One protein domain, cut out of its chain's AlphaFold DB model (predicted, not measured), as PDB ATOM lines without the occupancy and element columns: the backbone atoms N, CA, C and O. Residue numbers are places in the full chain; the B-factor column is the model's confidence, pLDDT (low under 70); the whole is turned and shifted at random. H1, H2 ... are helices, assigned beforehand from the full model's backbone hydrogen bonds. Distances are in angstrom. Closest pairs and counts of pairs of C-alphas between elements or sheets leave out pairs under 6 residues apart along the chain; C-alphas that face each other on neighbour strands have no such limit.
ATOM      1  N   GLU A   2     167.668 146.729 108.899       62.81
ATOM      2  CA  GLU A   2     168.783 147.402 108.197       62.81
ATOM      3  C   GLU A   2     168.385 148.604 107.330       62.81
ATOM      4  O   GLU A   2     169.060 149.627 107.346       62.81
ATOM      5  N   ARG A   3     167.265 148.529 106.596       65.81
ATOM      6  CA  ARG A   3     166.771 149.667 105.797       65.81
ATOM      7  C   ARG A   3     166.345 150.856 106.661       65.81
ATOM      8  O   ARG A   3     166.633 151.989 106.297       65.81
ATOM      9  N   LEU A   4     165.703 150.590 107.799       61.56
ATOM     10  CA  LEU A   4     165.323 151.609 108.780       61.56
ATOM     11  C   LEU A   4     166.568 152.214 109.431       61.56
ATOM     12  O   LEU A   4     166.704 153.429 109.446       61.56
ATOM     13  N   VAL A   5     167.520 151.378 109.857       68.06
ATOM     14  CA  VAL A   5     168.815 151.805 110.414       68.06
ATOM     15  C   VAL A   5     169.601 152.659 109.411       68.06
ATOM     16  O   VAL A   5     170.163 153.688 109.772       68.06
ATOM     17  N   LYS A   6     169.578 152.295 108.124       72.00
ATOM     18  CA  LYS A   6     170.208 153.067 107.047       72.00
ATOM     19  C   LYS A   6     169.537 154.424 106.817       72.00
ATOM     20  O   LYS A   6     170.230 155.389 106.518       72.00
ATOM     21  N   LEU A   7     168.213 154.504 106.956       68.44
ATOM     22  CA  LEU A   7     167.463 155.765 106.884       68.44
ATOM     23  C   LEU A   7     167.668 156.647 108.122       68.44
ATOM     24  O   LEU A   7     167.585 157.869 108.028       68.44
ATOM     25  N   LEU A   8     167.949 156.031 109.270       65.56
ATOM     26  CA  LEU A   8     168.224 156.704 110.536       65.56
ATOM     27  C   LEU A   8     169.608 157.381 110.569       65.56
ATOM     28  O   LEU A   8     169.812 158.310 111.345       65.56
ATOM     29  N   GLY A   9     170.541 156.959 109.709       68.00
ATOM     30  CA  GLY A   9     171.847 157.600 109.546       68.00
ATOM     31  C   GLY A   9     172.737 157.503 110.792       68.00
ATOM     32  O   GLY A   9     172.841 156.445 111.414       68.00
ATOM     33  N   GLU A  10     173.431 158.592 111.134       59.75
ATOM     34  CA  GLU A  10     174.292 158.689 112.330       59.75
ATOM     35  C   GLU A  10     173.496 158.886 113.632       59.75
ATOM     36  O   GLU A  10     173.972 158.483 114.688       59.75
ATOM     37  N   ASP A  11     172.261 159.391 113.560       60.81
ATOM     38  CA  ASP A  11     171.421 159.709 114.729       60.81
ATOM     39  C   ASP A  11     170.734 158.483 115.360       60.81
ATOM     40  O   ASP A  11     170.048 158.593 116.376       60.81
ATOM     41  N   GLY A  12     170.833 157.319 114.714       57.72
ATOM     42  CA  GLY A  12     169.928 156.207 114.977       57.72
ATOM     43  C   GLY A  12     170.352 155.190 116.027       57.72
ATOM     44  O   GLY A  12     169.490 154.627 116.698       57.72
ATOM     45  N   LEU A  13     171.655 154.934 116.127       58.91
ATOM     46  CA  LEU A  13     172.262 153.931 117.003       58.91
ATOM     47  C   LEU A  13     173.638 154.450 117.407       58.91
ATOM     48  O   LEU A  13     174.426 154.821 116.522       58.91
ATOM     49  N   ASP A  14     173.914 154.464 118.709       66.69
ATOM     50  CA  ASP A  14     175.248 154.770 119.207       66.69
ATOM     51  C   ASP A  14     176.235 153.639 118.845       66.69
ATOM     52  O   ASP A  14     175.864 152.580 118.329       66.69
ATOM     53  N   GLU A  15     177.532 153.882 119.021       64.56
ATOM     54  CA  GLU A  15     178.573 152.917 118.644       64.56
ATOM     55  C   GLU A  15     178.443 151.587 119.413       64.56
ATOM     56  O   GLU A  15     178.765 150.524 118.881       64.56
ATOM     57  N   PHE A  16     177.882 151.636 120.624       59.25
ATOM     58  CA  PHE A  16     177.633 150.477 121.473       59.25
ATOM     59  C   PHE A  16     176.436 149.651 120.980       59.25
ATOM     60  O   PHE A  16     176.551 148.437 120.822       59.25
ATOM     61  N   ASP A  17     175.321 150.296 120.651       62.59
ATOM     62  CA  ASP A  17     174.118 149.685 120.101       62.59
ATOM     63  C   ASP A  17     174.409 149.076 118.725       62.59
ATOM     64  O   ASP A  17     173.941 147.980 118.417       62.59
ATOM     65  N   ASN A 111     131.741 172.177 120.628       93.75
ATOM     66  CA  ASN A 111     131.493 172.983 121.820       93.75
ATOM     67  C   ASN A 111     132.757 173.115 122.685       93.75
ATOM     68  O   ASN A 111     132.926 172.443 123.706       93.75
ATOM     69  N   GLN A 112     133.619 174.052 122.298       95.00
ATOM     70  CA  GLN A 112     134.900 174.309 122.962       95.00
ATOM     71  C   GLN A 112     134.754 174.686 124.446       95.00
ATOM     72  O   GLN A 112     135.542 174.241 125.279       95.00
ATOM     73  N   VAL A 113     133.709 175.438 124.817       94.94
ATOM     74  CA  VAL A 113     133.479 175.876 126.209       94.94
ATOM     75  C   VAL A 113     133.194 174.684 127.125       94.94
ATOM     76  O   VAL A 113     133.695 174.618 128.250       94.94
ATOM     77  N   ALA A 114     132.398 173.724 126.646       94.50
ATOM     78  CA  ALA A 114     132.125 172.502 127.391       94.50
ATOM     79  C   ALA A 114     133.391 171.642 127.536       94.50
ATOM     80  O   ALA A 114     133.684 171.174 128.639       94.50
ATOM     81  N   LEU A 115     134.176 171.496 126.463       95.06
ATOM     82  CA  LEU A 115     135.430 170.736 126.475       95.06
ATOM     83  C   LEU A 115     136.452 171.315 127.462       95.06
ATOM     84  O   LEU A 115     137.047 170.571 128.245       95.06
ATOM     85  N   GLU A 116     136.621 172.638 127.495       95.94
ATOM     86  CA  GLU A 116     137.516 173.299 128.450       95.94
ATOM     87  C   GLU A 116     137.076 173.086 129.901       95.94
ATOM     88  O   GLU A 116     137.913 172.822 130.769       95.94
ATOM     89  N   ARG A 117     135.768 173.149 130.171       96.75
ATOM     90  CA  ARG A 117     135.214 172.921 131.511       96.75
ATOM     91  C   ARG A 117     135.446 171.487 131.988       96.75
ATOM     92  O   ARG A 117     135.841 171.273 133.136       96.75
ATOM     93  N   ILE A 118     135.238 170.507 131.109       96.44
ATOM     94  CA  ILE A 118     135.496 169.092 131.407       96.44
ATOM     95  C   ILE A 118     136.991 168.877 131.650       96.44
ATOM     96  O   ILE A 118     137.371 168.289 132.664       96.44
ATOM     97  N   ARG A 119     137.856 169.438 130.794       95.50
ATOM     98  CA  ARG A 119     139.313 169.383 130.973       95.50
ATOM     99  C   ARG A 119     139.737 169.939 132.331       95.50
ATOM    100  O   ARG A 119     140.539 169.308 133.006       95.50
ATOM    101  N   GLN A 120     139.198 171.084 132.752       94.69
ATOM    102  CA  GLN A 120     139.513 171.677 134.059       94.69
ATOM    103  C   GLN A 120     139.079 170.803 135.240       94.69
ATOM    104  O   GLN A 120     139.698 170.871 136.296       94.69
ATOM    105  N   THR A 121     138.040 169.989 135.059       96.50
ATOM    106  CA  THR A 121     137.527 169.089 136.098       96.50
ATOM    107  C   THR A 121     138.399 167.838 136.252       96.50
ATOM    108  O   THR A 121     138.545 167.332 137.358       96.50
ATOM    109  N   ILE A 122     138.985 167.347 135.154       95.56
ATOM    110  CA  ILE A 122     139.766 166.097 135.120       95.56
ATOM    111  C   ILE A 122     141.271 166.345 135.295       95.56
ATOM    112  O   ILE A 122     141.977 165.484 135.817       95.56
ATOM    113  N   GLN A 123     141.786 167.492 134.835       93.69
ATOM    114  CA  GLN A 123     143.223 167.763 134.864       93.69
ATOM    115  C   GLN A 123     143.765 167.731 136.298       93.69
ATOM    116  O   GLN A 123     143.188 168.309 137.220       93.69
ATOM    117  N   LEU A 124     144.915 167.083 136.465       92.94
ATOM    118  CA  LEU A 124     145.668 167.128 137.712       92.94
ATOM    119  C   LEU A 124     146.251 168.531 137.933       92.94
ATOM    120  O   LEU A 124     146.415 169.304 136.984       92.94
ATOM    121  N   ASP A 125     146.573 168.853 139.189       92.88
ATOM    122  CA  ASP A 125     147.184 170.137 139.539       92.88
ATOM    123  C   ASP A 125     148.524 170.314 138.791       92.88
ATOM    124  O   ASP A 125     149.438 169.504 138.975       92.88
ATOM    125  N   PRO A 126     148.681 171.374 137.971       87.75
ATOM    126  CA  PRO A 126     149.925 171.651 137.256       87.75
ATOM    127  C   PRO A 126     151.140 171.891 138.161       87.75
ATOM    128  O   PRO A 126     152.265 171.906 137.667       87.75
ATOM    129  N   SER A 127     150.932 172.129 139.460       92.19
ATOM    130  CA  SER A 127     152.013 172.327 140.429       92.19
ATOM    131  C   SER A 127     152.727 171.032 140.841       92.19
ATOM    132  O   SER A 127     153.801 171.092 141.449       92.19
ATOM    133  N   LEU A 128     152.156 169.866 140.508       92.38
ATOM    134  CA  LEU A 128     152.721 168.568 140.863       92.38
ATOM    135  C   LEU A 128     154.112 168.361 140.235       92.38
ATOM    136  O   LEU A 128     154.347 168.746 139.085       92.38
ATOM    137  N   PRO A 129     155.048 167.716 140.958       91.81
ATOM    138  CA  PRO A 129     156.327 167.329 140.388       91.81
ATOM    139  C   PRO A 129     156.143 166.429 139.166       91.81
ATOM    140  O   PRO A 129     155.255 165.578 139.122       91.81
ATOM    141  N   TRP A 130     157.055 166.546 138.202       91.81
ATOM    142  CA  TRP A 130     157.039 165.710 137.001       91.81
ATOM    143  C   TRP A 130     157.033 164.204 137.314       91.81
ATOM    144  O   TRP A 130     156.427 163.438 136.574       91.81
ATOM    145  N   THR A 131     157.628 163.779 138.432       91.75
ATOM    146  CA  THR A 131     157.677 162.371 138.862       91.75
ATOM    147  C   THR A 131     156.308 161.721 139.058       91.75
ATOM    148  O   THR A 131     156.222 160.505 138.958       91.75
ATOM    149  N   GLU A 132     155.252 162.500 139.304       92.38
ATOM    150  CA  GLU A 132     153.885 161.980 139.468       92.38
ATOM    151  C   GLU A 132     153.183 161.725 138.128       92.38
ATOM    152  O   GLU A 132     152.238 160.945 138.053       92.38
ATOM    153  N   THR A 133     153.630 162.388 137.060       91.88
ATOM    154  CA  THR A 133     153.025 162.256 135.726       91.88
ATOM    155  C   THR A 133     153.885 161.410 134.798       91.88
ATOM    156  O   THR A 133     153.349 160.631 134.018       91.88
ATOM    157  N   LEU A 134     155.214 161.557 134.867       93.25
ATOM    158  CA  LEU A 134     156.198 160.934 133.972       93.25
ATOM    159  C   LEU A 134     155.898 161.166 132.479       93.25
ATOM    160  O   LEU A 134     156.365 160.428 131.615       93.25
ATOM    161  N   VAL A 135     155.144 162.225 132.167       93.38
ATOM    162  CA  VAL A 135     154.738 162.569 130.802       93.38
ATOM    163  C   VAL A 135     155.779 163.485 130.168       93.38
ATOM    164  O   VAL A 135     156.265 164.432 130.791       93.38
ATOM    165  N   VAL A 136     156.102 163.224 128.904       94.38
ATOM    166  CA  VAL A 136     156.903 164.107 128.054       94.38
ATOM    167  C   VAL A 136     156.141 164.343 126.759       94.38
ATOM    168  O   VAL A 136     155.708 163.400 126.104       94.38
ATOM    169  N   THR A 137     156.000 165.610 126.382       94.12
ATOM    170  CA  THR A 137     155.344 166.003 125.133       94.12
ATOM    171  C   THR A 137     156.390 166.293 124.069       94.12
ATOM    172  O   THR A 137     157.338 167.045 124.302       94.12
ATOM    173  N   TYR A 138     156.204 165.725 122.879       94.88
ATOM    174  CA  TYR A 138     157.038 166.037 121.725       94.88
ATOM    175  C   TYR A 138     156.666 167.424 121.164       94.88
ATOM    176  O   TYR A 138     155.486 167.683 120.929       94.88
ATOM    177  N   PRO A 139     157.630 168.345 120.976       91.88
ATOM    178  CA  PRO A 139     157.323 169.749 120.690       91.88
ATOM    179  C   PRO A 139     156.903 170.025 119.239       91.88
ATOM    180  O   PRO A 139     156.368 171.096 118.959       91.88
ATOM    181  N   GLN A 140     157.173 169.108 118.309       90.44
ATOM    182  CA  GLN A 140     156.914 169.301 116.881       90.44
ATOM    183  C   GLN A 140     155.698 168.492 116.432       90.44
ATOM    184  O   GLN A 140     155.443 167.398 116.929       90.44
ATOM    185  N   LYS A 141     154.950 169.029 115.466       91.06
ATOM    186  CA  LYS A 141     153.897 168.272 114.787       91.06
ATOM    187  C   LYS A 141     154.540 167.309 113.795       91.06
ATOM    188  O   LYS A 141     155.490 167.678 113.111       91.06
ATOM    189  N   ILE A 142     154.018 166.091 113.730       90.06
ATOM    190  CA  ILE A 142     154.482 165.075 112.789       90.06
ATOM    191  C   ILE A 142     153.647 165.204 111.519       90.06
ATOM    192  O   ILE A 142     152.449 164.940 111.533       90.06
ATOM    193  N   GLU A 143     154.286 165.637 110.437       87.75
ATOM    194  CA  GLU A 143     153.685 165.737 109.108       87.75
ATOM    195  C   GLU A 143     154.331 164.679 108.212       87.75
ATOM    196  O   GLU A 143     155.457 164.842 107.744       87.75
ATOM    197  N   VAL A 144     153.638 163.555 108.028       89.81
ATOM    198  CA  VAL A 144     154.066 162.436 107.179       89.81
ATOM    199  C   VAL A 144     152.863 161.952 106.377       89.81
ATOM    200  O   VAL A 144     151.729 162.036 106.851       89.81
ATOM    201  N   ASP A 145     153.098 161.465 105.159       91.00
ATOM    202  CA  ASP A 145     152.057 160.808 104.369       91.00
ATOM    203  C   ASP A 145     151.563 159.551 105.099       91.00
ATOM    204  O   ASP A 145     152.342 158.674 105.469       91.00
ATOM    205  N   VAL A 146     150.248 159.457 105.294       91.44
ATOM    206  CA  VAL A 146     149.596 158.345 105.995       91.44
ATOM    207  C   VAL A 146     149.770 157.024 105.236       91.44
ATOM    208  O   VAL A 146     149.710 155.958 105.845       91.44
ATOM    209  N   ASN A 147     150.013 157.072 103.926       93.25
ATOM    210  CA  ASN A 147     150.197 155.870 103.111       93.25
ATOM    211  C   ASN A 147     151.656 155.390 103.058       93.25
ATOM    212  O   ASN A 147     151.909 154.271 102.614       93.25
ATOM    213  N   ASP A 148     152.615 156.207 103.508       93.19
ATOM    214  CA  ASP A 148     154.030 155.841 103.551       93.19
ATOM    215  C   ASP A 148     154.411 155.325 104.940       93.19
ATOM    216  O   ASP A 148     154.847 156.064 105.827       93.19
ATOM    217  N   ASP A 149     154.238 154.017 105.112       93.50
ATOM    218  CA  ASP A 149     154.473 153.340 106.383       93.50
ATOM    219  C   ASP A 149     155.920 153.485 106.872       93.50
ATOM    220  O   ASP A 149     156.162 153.771 108.040       93.50
ATOM    221  N   LEU A 150     156.904 153.394 105.974       91.94
ATOM    222  CA  LEU A 150     158.313 153.415 106.361       91.94
ATOM    223  C   LEU A 150     158.723 154.762 106.965       91.94
ATOM    224  O   LEU A 150     159.412 154.811 107.987       91.94
ATOM    225  N   ASN A 151     158.299 155.861 106.336       90.94
ATOM    226  CA  ASN A 151     158.574 157.200 106.849       90.94
ATOM    227  C   ASN A 151     157.736 157.521 108.092       90.94
ATOM    228  O   ASN A 151     158.214 158.237 108.978       90.94
ATOM    229  N   ARG A 152     156.523 156.968 108.195       94.19
ATOM    230  CA  ARG A 152     155.671 157.112 109.379       94.19
ATOM    231  C   ARG A 152     156.278 156.419 110.598       94.19
ATOM    232  O   ARG A 152     156.432 157.059 111.637       94.19
ATOM    233  N   GLU A 153     156.715 155.172 110.452       93.69
ATOM    234  CA  GLU A 153     157.401 154.423 111.511       93.69
ATOM    235  C   GLU A 153     158.690 155.124 111.955       93.69
ATOM    236  O   GLU A 153     158.984 155.236 113.146       93.69
ATOM    237  N   LEU A 154     159.441 155.693 111.007       92.12
ATOM    238  CA  LEU A 154     160.632 156.479 111.318       92.12
ATOM    239  C   LEU A 154     160.291 157.736 112.136       92.12
ATOM    240  O   LEU A 154     161.022 158.087 113.067       92.12
ATOM    241  N   ALA A 155     159.186 158.416 111.828       93.38
ATOM    242  CA  ALA A 155     158.743 159.571 112.600       93.38
ATOM    243  C   ALA A 155     158.318 159.188 114.027       93.38
ATOM    244  O   ALA A 155     158.720 159.866 114.978       93.38
ATOM    245  N   PHE A 156     157.593 158.077 114.196       93.75
ATOM    246  CA  PHE A 156     157.251 157.543 115.519       93.75
ATOM    247  C   PHE A 156     158.495 157.167 116.320       93.75
ATOM    248  O   PHE A 156     158.609 157.526 117.494       93.75
ATOM    249  N   TYR A 157     159.476 156.540 115.671       94.19
ATOM    250  CA  TYR A 157     160.755 156.230 116.294       94.19
ATOM    251  C   TYR A 157     161.464 157.496 116.796       94.19
ATOM    252  O   TYR A 157     161.878 157.559 117.954       94.19
ATOM    253  N   LYS A 158     161.563 158.543 115.965       92.88
ATOM    254  CA  LYS A 158     162.189 159.820 116.357       92.88
ATOM    255  C   LYS A 158     161.460 160.493 117.521       92.88
ATOM    256  O   LYS A 158     162.108 161.023 118.427       92.88
ATOM    257  N   GLN A 159     160.129 160.455 117.519       95.19
ATOM    258  CA  GLN A 159     159.309 160.972 118.613       95.19
ATOM    259  C   GLN A 159     159.573 160.217 119.925       95.19
ATOM    260  O   GLN A 159     159.737 160.842 120.982       95.19
ATOM    261  N   ALA A 160     159.629 158.885 119.861       95.44
ATOM    262  CA  ALA A 160     159.904 158.032 121.009       95.44
ATOM    263  C   ALA A 160     161.323 158.264 121.549       95.44
ATOM    264  O   ALA A 160     161.490 158.474 122.751       95.44
ATOM    265  N   LEU A 161     162.326 158.332 120.667       94.56
ATOM    266  CA  LEU A 161     163.721 158.578 121.030       94.56
ATOM    267  C   LEU A 161     163.897 159.929 121.734       94.56
ATOM    268  O   LEU A 161     164.478 159.991 122.819       94.56
ATOM    269  N   HIS A 162     163.335 161.005 121.173       94.88
ATOM    270  CA  HIS A 162     163.375 162.329 121.798       94.88
ATOM    271  C   HIS A 162     162.730 162.314 123.190       94.88
ATOM    272  O   HIS A 162     163.260 162.893 124.145       94.88
ATOM    273  N   SER A 163     161.571 161.662 123.316       95.44
ATOM    274  CA  SER A 163     160.850 161.558 124.587       95.44
ATOM    275  C   SER A 163     161.649 160.767 125.624       95.44
ATOM    276  O   SER A 163     161.758 161.216 126.765       95.44
ATOM    277  N   ALA A 164     162.288 159.662 125.229       94.81
ATOM    278  CA  ALA A 164     163.148 158.862 126.097       94.81
ATOM    279  C   ALA A 164     164.381 159.648 126.578       94.81
ATOM    280  O   ALA A 164     164.667 159.675 127.775       94.81
ATOM    281  N   GLN A 165     165.069 160.361 125.682       94.94
ATOM    282  CA  GLN A 165     166.225 161.203 126.028       94.94
ATOM    283  C   GLN A 165     165.845 162.371 126.953       94.94
ATOM    284  O   GLN A 165     166.564 162.705 127.904       94.94
ATOM    285  N   SER A 166     164.686 162.981 126.702       94.94
ATOM    286  CA  SER A 166     164.132 164.047 127.540       94.94
ATOM    287  C   SER A 166     163.765 163.526 128.932       94.94
ATOM    288  O   SER A 166     164.145 164.135 129.934       94.94
ATOM    289  N   ALA A 167     163.095 162.373 129.008       95.00
ATOM    290  CA  ALA A 167     162.751 161.711 130.263       95.00
ATOM    291  C   ALA A 167     164.003 161.296 131.049       95.00
ATOM    292  O   ALA A 167     164.054 161.509 132.257       95.00
ATOM    293  N   HIS A 168     165.043 160.795 130.378       94.38
ATOM    294  CA  HIS A 168     166.333 160.478 130.998       94.38
ATOM    295  C   HIS A 168     167.014 161.726 131.589       94.38
ATOM    296  O   HIS A 168     167.527 161.721 132.706       94.38
ATOM    297  N   SER A 169     166.966 162.852 130.880       94.56
ATOM    298  CA  SER A 169     167.506 164.117 131.396       94.56
ATOM    299  C   SER A 169     166.721 164.631 132.611       94.56
ATOM    300  O   SER A 169     167.302 165.213 133.531       94.56
ATOM    301  N   LEU A 170     165.398 164.437 132.626       94.38
ATOM    302  CA  LEU A 170     164.539 164.788 133.758       94.38
ATOM    303  C   LEU A 170     164.752 163.841 134.947       94.38
ATOM    304  O   LEU A 170     164.871 164.317 136.077       94.38
ATOM    305  N   SER A 171     164.891 162.535 134.720       93.75
ATOM    306  CA  SER A 171     165.124 161.556 135.787       93.75
ATOM    307  C   SER A 171     166.416 161.851 136.550       93.75
ATOM    308  O   SER A 171     166.400 161.877 137.781       93.75
ATOM    309  N   ILE A 172     167.498 162.221 135.852       93.62
ATOM    310  CA  ILE A 172     168.759 162.647 136.482       93.62
ATOM    311  C   ILE A 172     168.551 163.884 137.371       93.62
ATOM    312  O   ILE A 172     169.020 163.908 138.511       93.62
ATOM    313  N   LYS A 173     167.815 164.900 136.895       93.94
ATOM    314  CA  LYS A 173     167.517 166.121 137.679       93.94
ATOM    315  C   LYS A 173     166.738 165.808 138.956       93.94
ATOM    316  O   LYS A 173     167.013 166.396 140.000       93.94
ATOM    317  N   HIS A 174     165.798 164.870 138.871       91.75
ATOM    318  CA  HIS A 174     164.972 164.429 139.994       91.75
ATOM    319  C   HIS A 174     165.613 163.304 140.830       91.75
ATOM    320  O   HIS A 174     165.004 162.856 141.796       91.75
ATOM    321  N   LYS A 175     166.855 162.891 140.517       91.38
ATOM    322  CA  LYS A 175     167.595 161.801 141.186       91.38
ATOM    323  C   LYS A 175     166.844 160.462 141.183       91.38
ATOM    324  O   LYS A 175     166.909 159.705 142.149       91.38
ATOM    325  N   PHE A 176     166.144 160.180 140.091       88.88
ATOM    326  CA  PHE A 176     165.390 158.950 139.885       88.88
ATOM    327  C   PHE A 176     166.229 157.929 139.086       88.88
ATOM    328  O   PHE A 176     166.734 158.287 138.018       88.88
ATOM    329  N   PRO A 177     166.403 156.678 139.561       91.62
ATOM    330  CA  PRO A 177     167.082 155.629 138.796       91.62
ATOM    331  C   PRO A 177     166.325 155.314 137.502       91.62
ATOM    332  O   PRO A 177     165.134 155.027 137.540       91.62
ATOM    333  N   PHE A 178     167.008 155.363 136.359       91.69
ATOM    334  CA  PHE A 178     166.377 155.167 135.048       91.69
ATOM    335  C   PHE A 178     166.707 153.806 134.426       91.69
ATOM    336  O   PHE A 178     165.819 153.093 133.967       91.69
TER     337      PHE A 178
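Overview. This is residues 2 to 17 and 111 to 178 of the 258 residues of an uncharacterized protein of Agaricus bisporus var. burnettii (strain JB137-S8 / ATCC MYA-4627 / FGSC 10392) (UniProt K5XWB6). A loose, flat frame is drawn by one long helix, H3, and a long unnamed stretch, residues 123 to 148, that leads from H2 and then runs back beside H3 to its first residue. Short H1 lies near the first turns of H3, while H2 sticks out alone on the far side of that stretch. The printed part has 84 residues with three named helices, H1, H2 and H3 in chain order, and no named strand; the class is all helix. It is only just loose, close to extended, with a radius of gyration of the C-alphas of 17.6 A, and spans 47 by 39 by 13 A.

Along the chain. Find C-alpha 2 at (168.783, 147.402, 108.197), where H1, residues 2 to 8, begins; it is 9.6 A long. Past the cut, look at C-alpha 112 at (134.900, 174.309, 122.962); from there H2 runs through residues 112 to 122, 15.5 A. H3, residues 149 to 173, runs 36.2 A to C-alpha 173 at (167.517, 166.121, 137.679).

Arrangement. Look first at Leu 4 and Leu 154, whose C-alphas, 7.2 A apart, are the closest of H1 and H3. These helices only just touch, with 3 pairs of C-alphas within 8 A, and H3 does so with residues 150 to 154 alone. They run the same way at a steep tilt of 62 degrees. H2 is apart from H1 and from H3. In H1, H2 and H3 every O i to N i+4 pair is within hydrogen-bond range.

Size, cuts and confidence. The C-alphas of Phe 16 and Asn 111, the two farthest apart, are 51.3 A from each other. Residues 18 to 110 are not printed, and C-alphas 17 and 111 stand 48.6 A apart across this cut. The link from H2 to H3 is long, with 26 residues. Residues 111 to 123, of which 112 to 122 belong to H2, stand free. Check the B-factor column at residues 2 to 5 and 7 to 17: there the model's pLDDT is under 70.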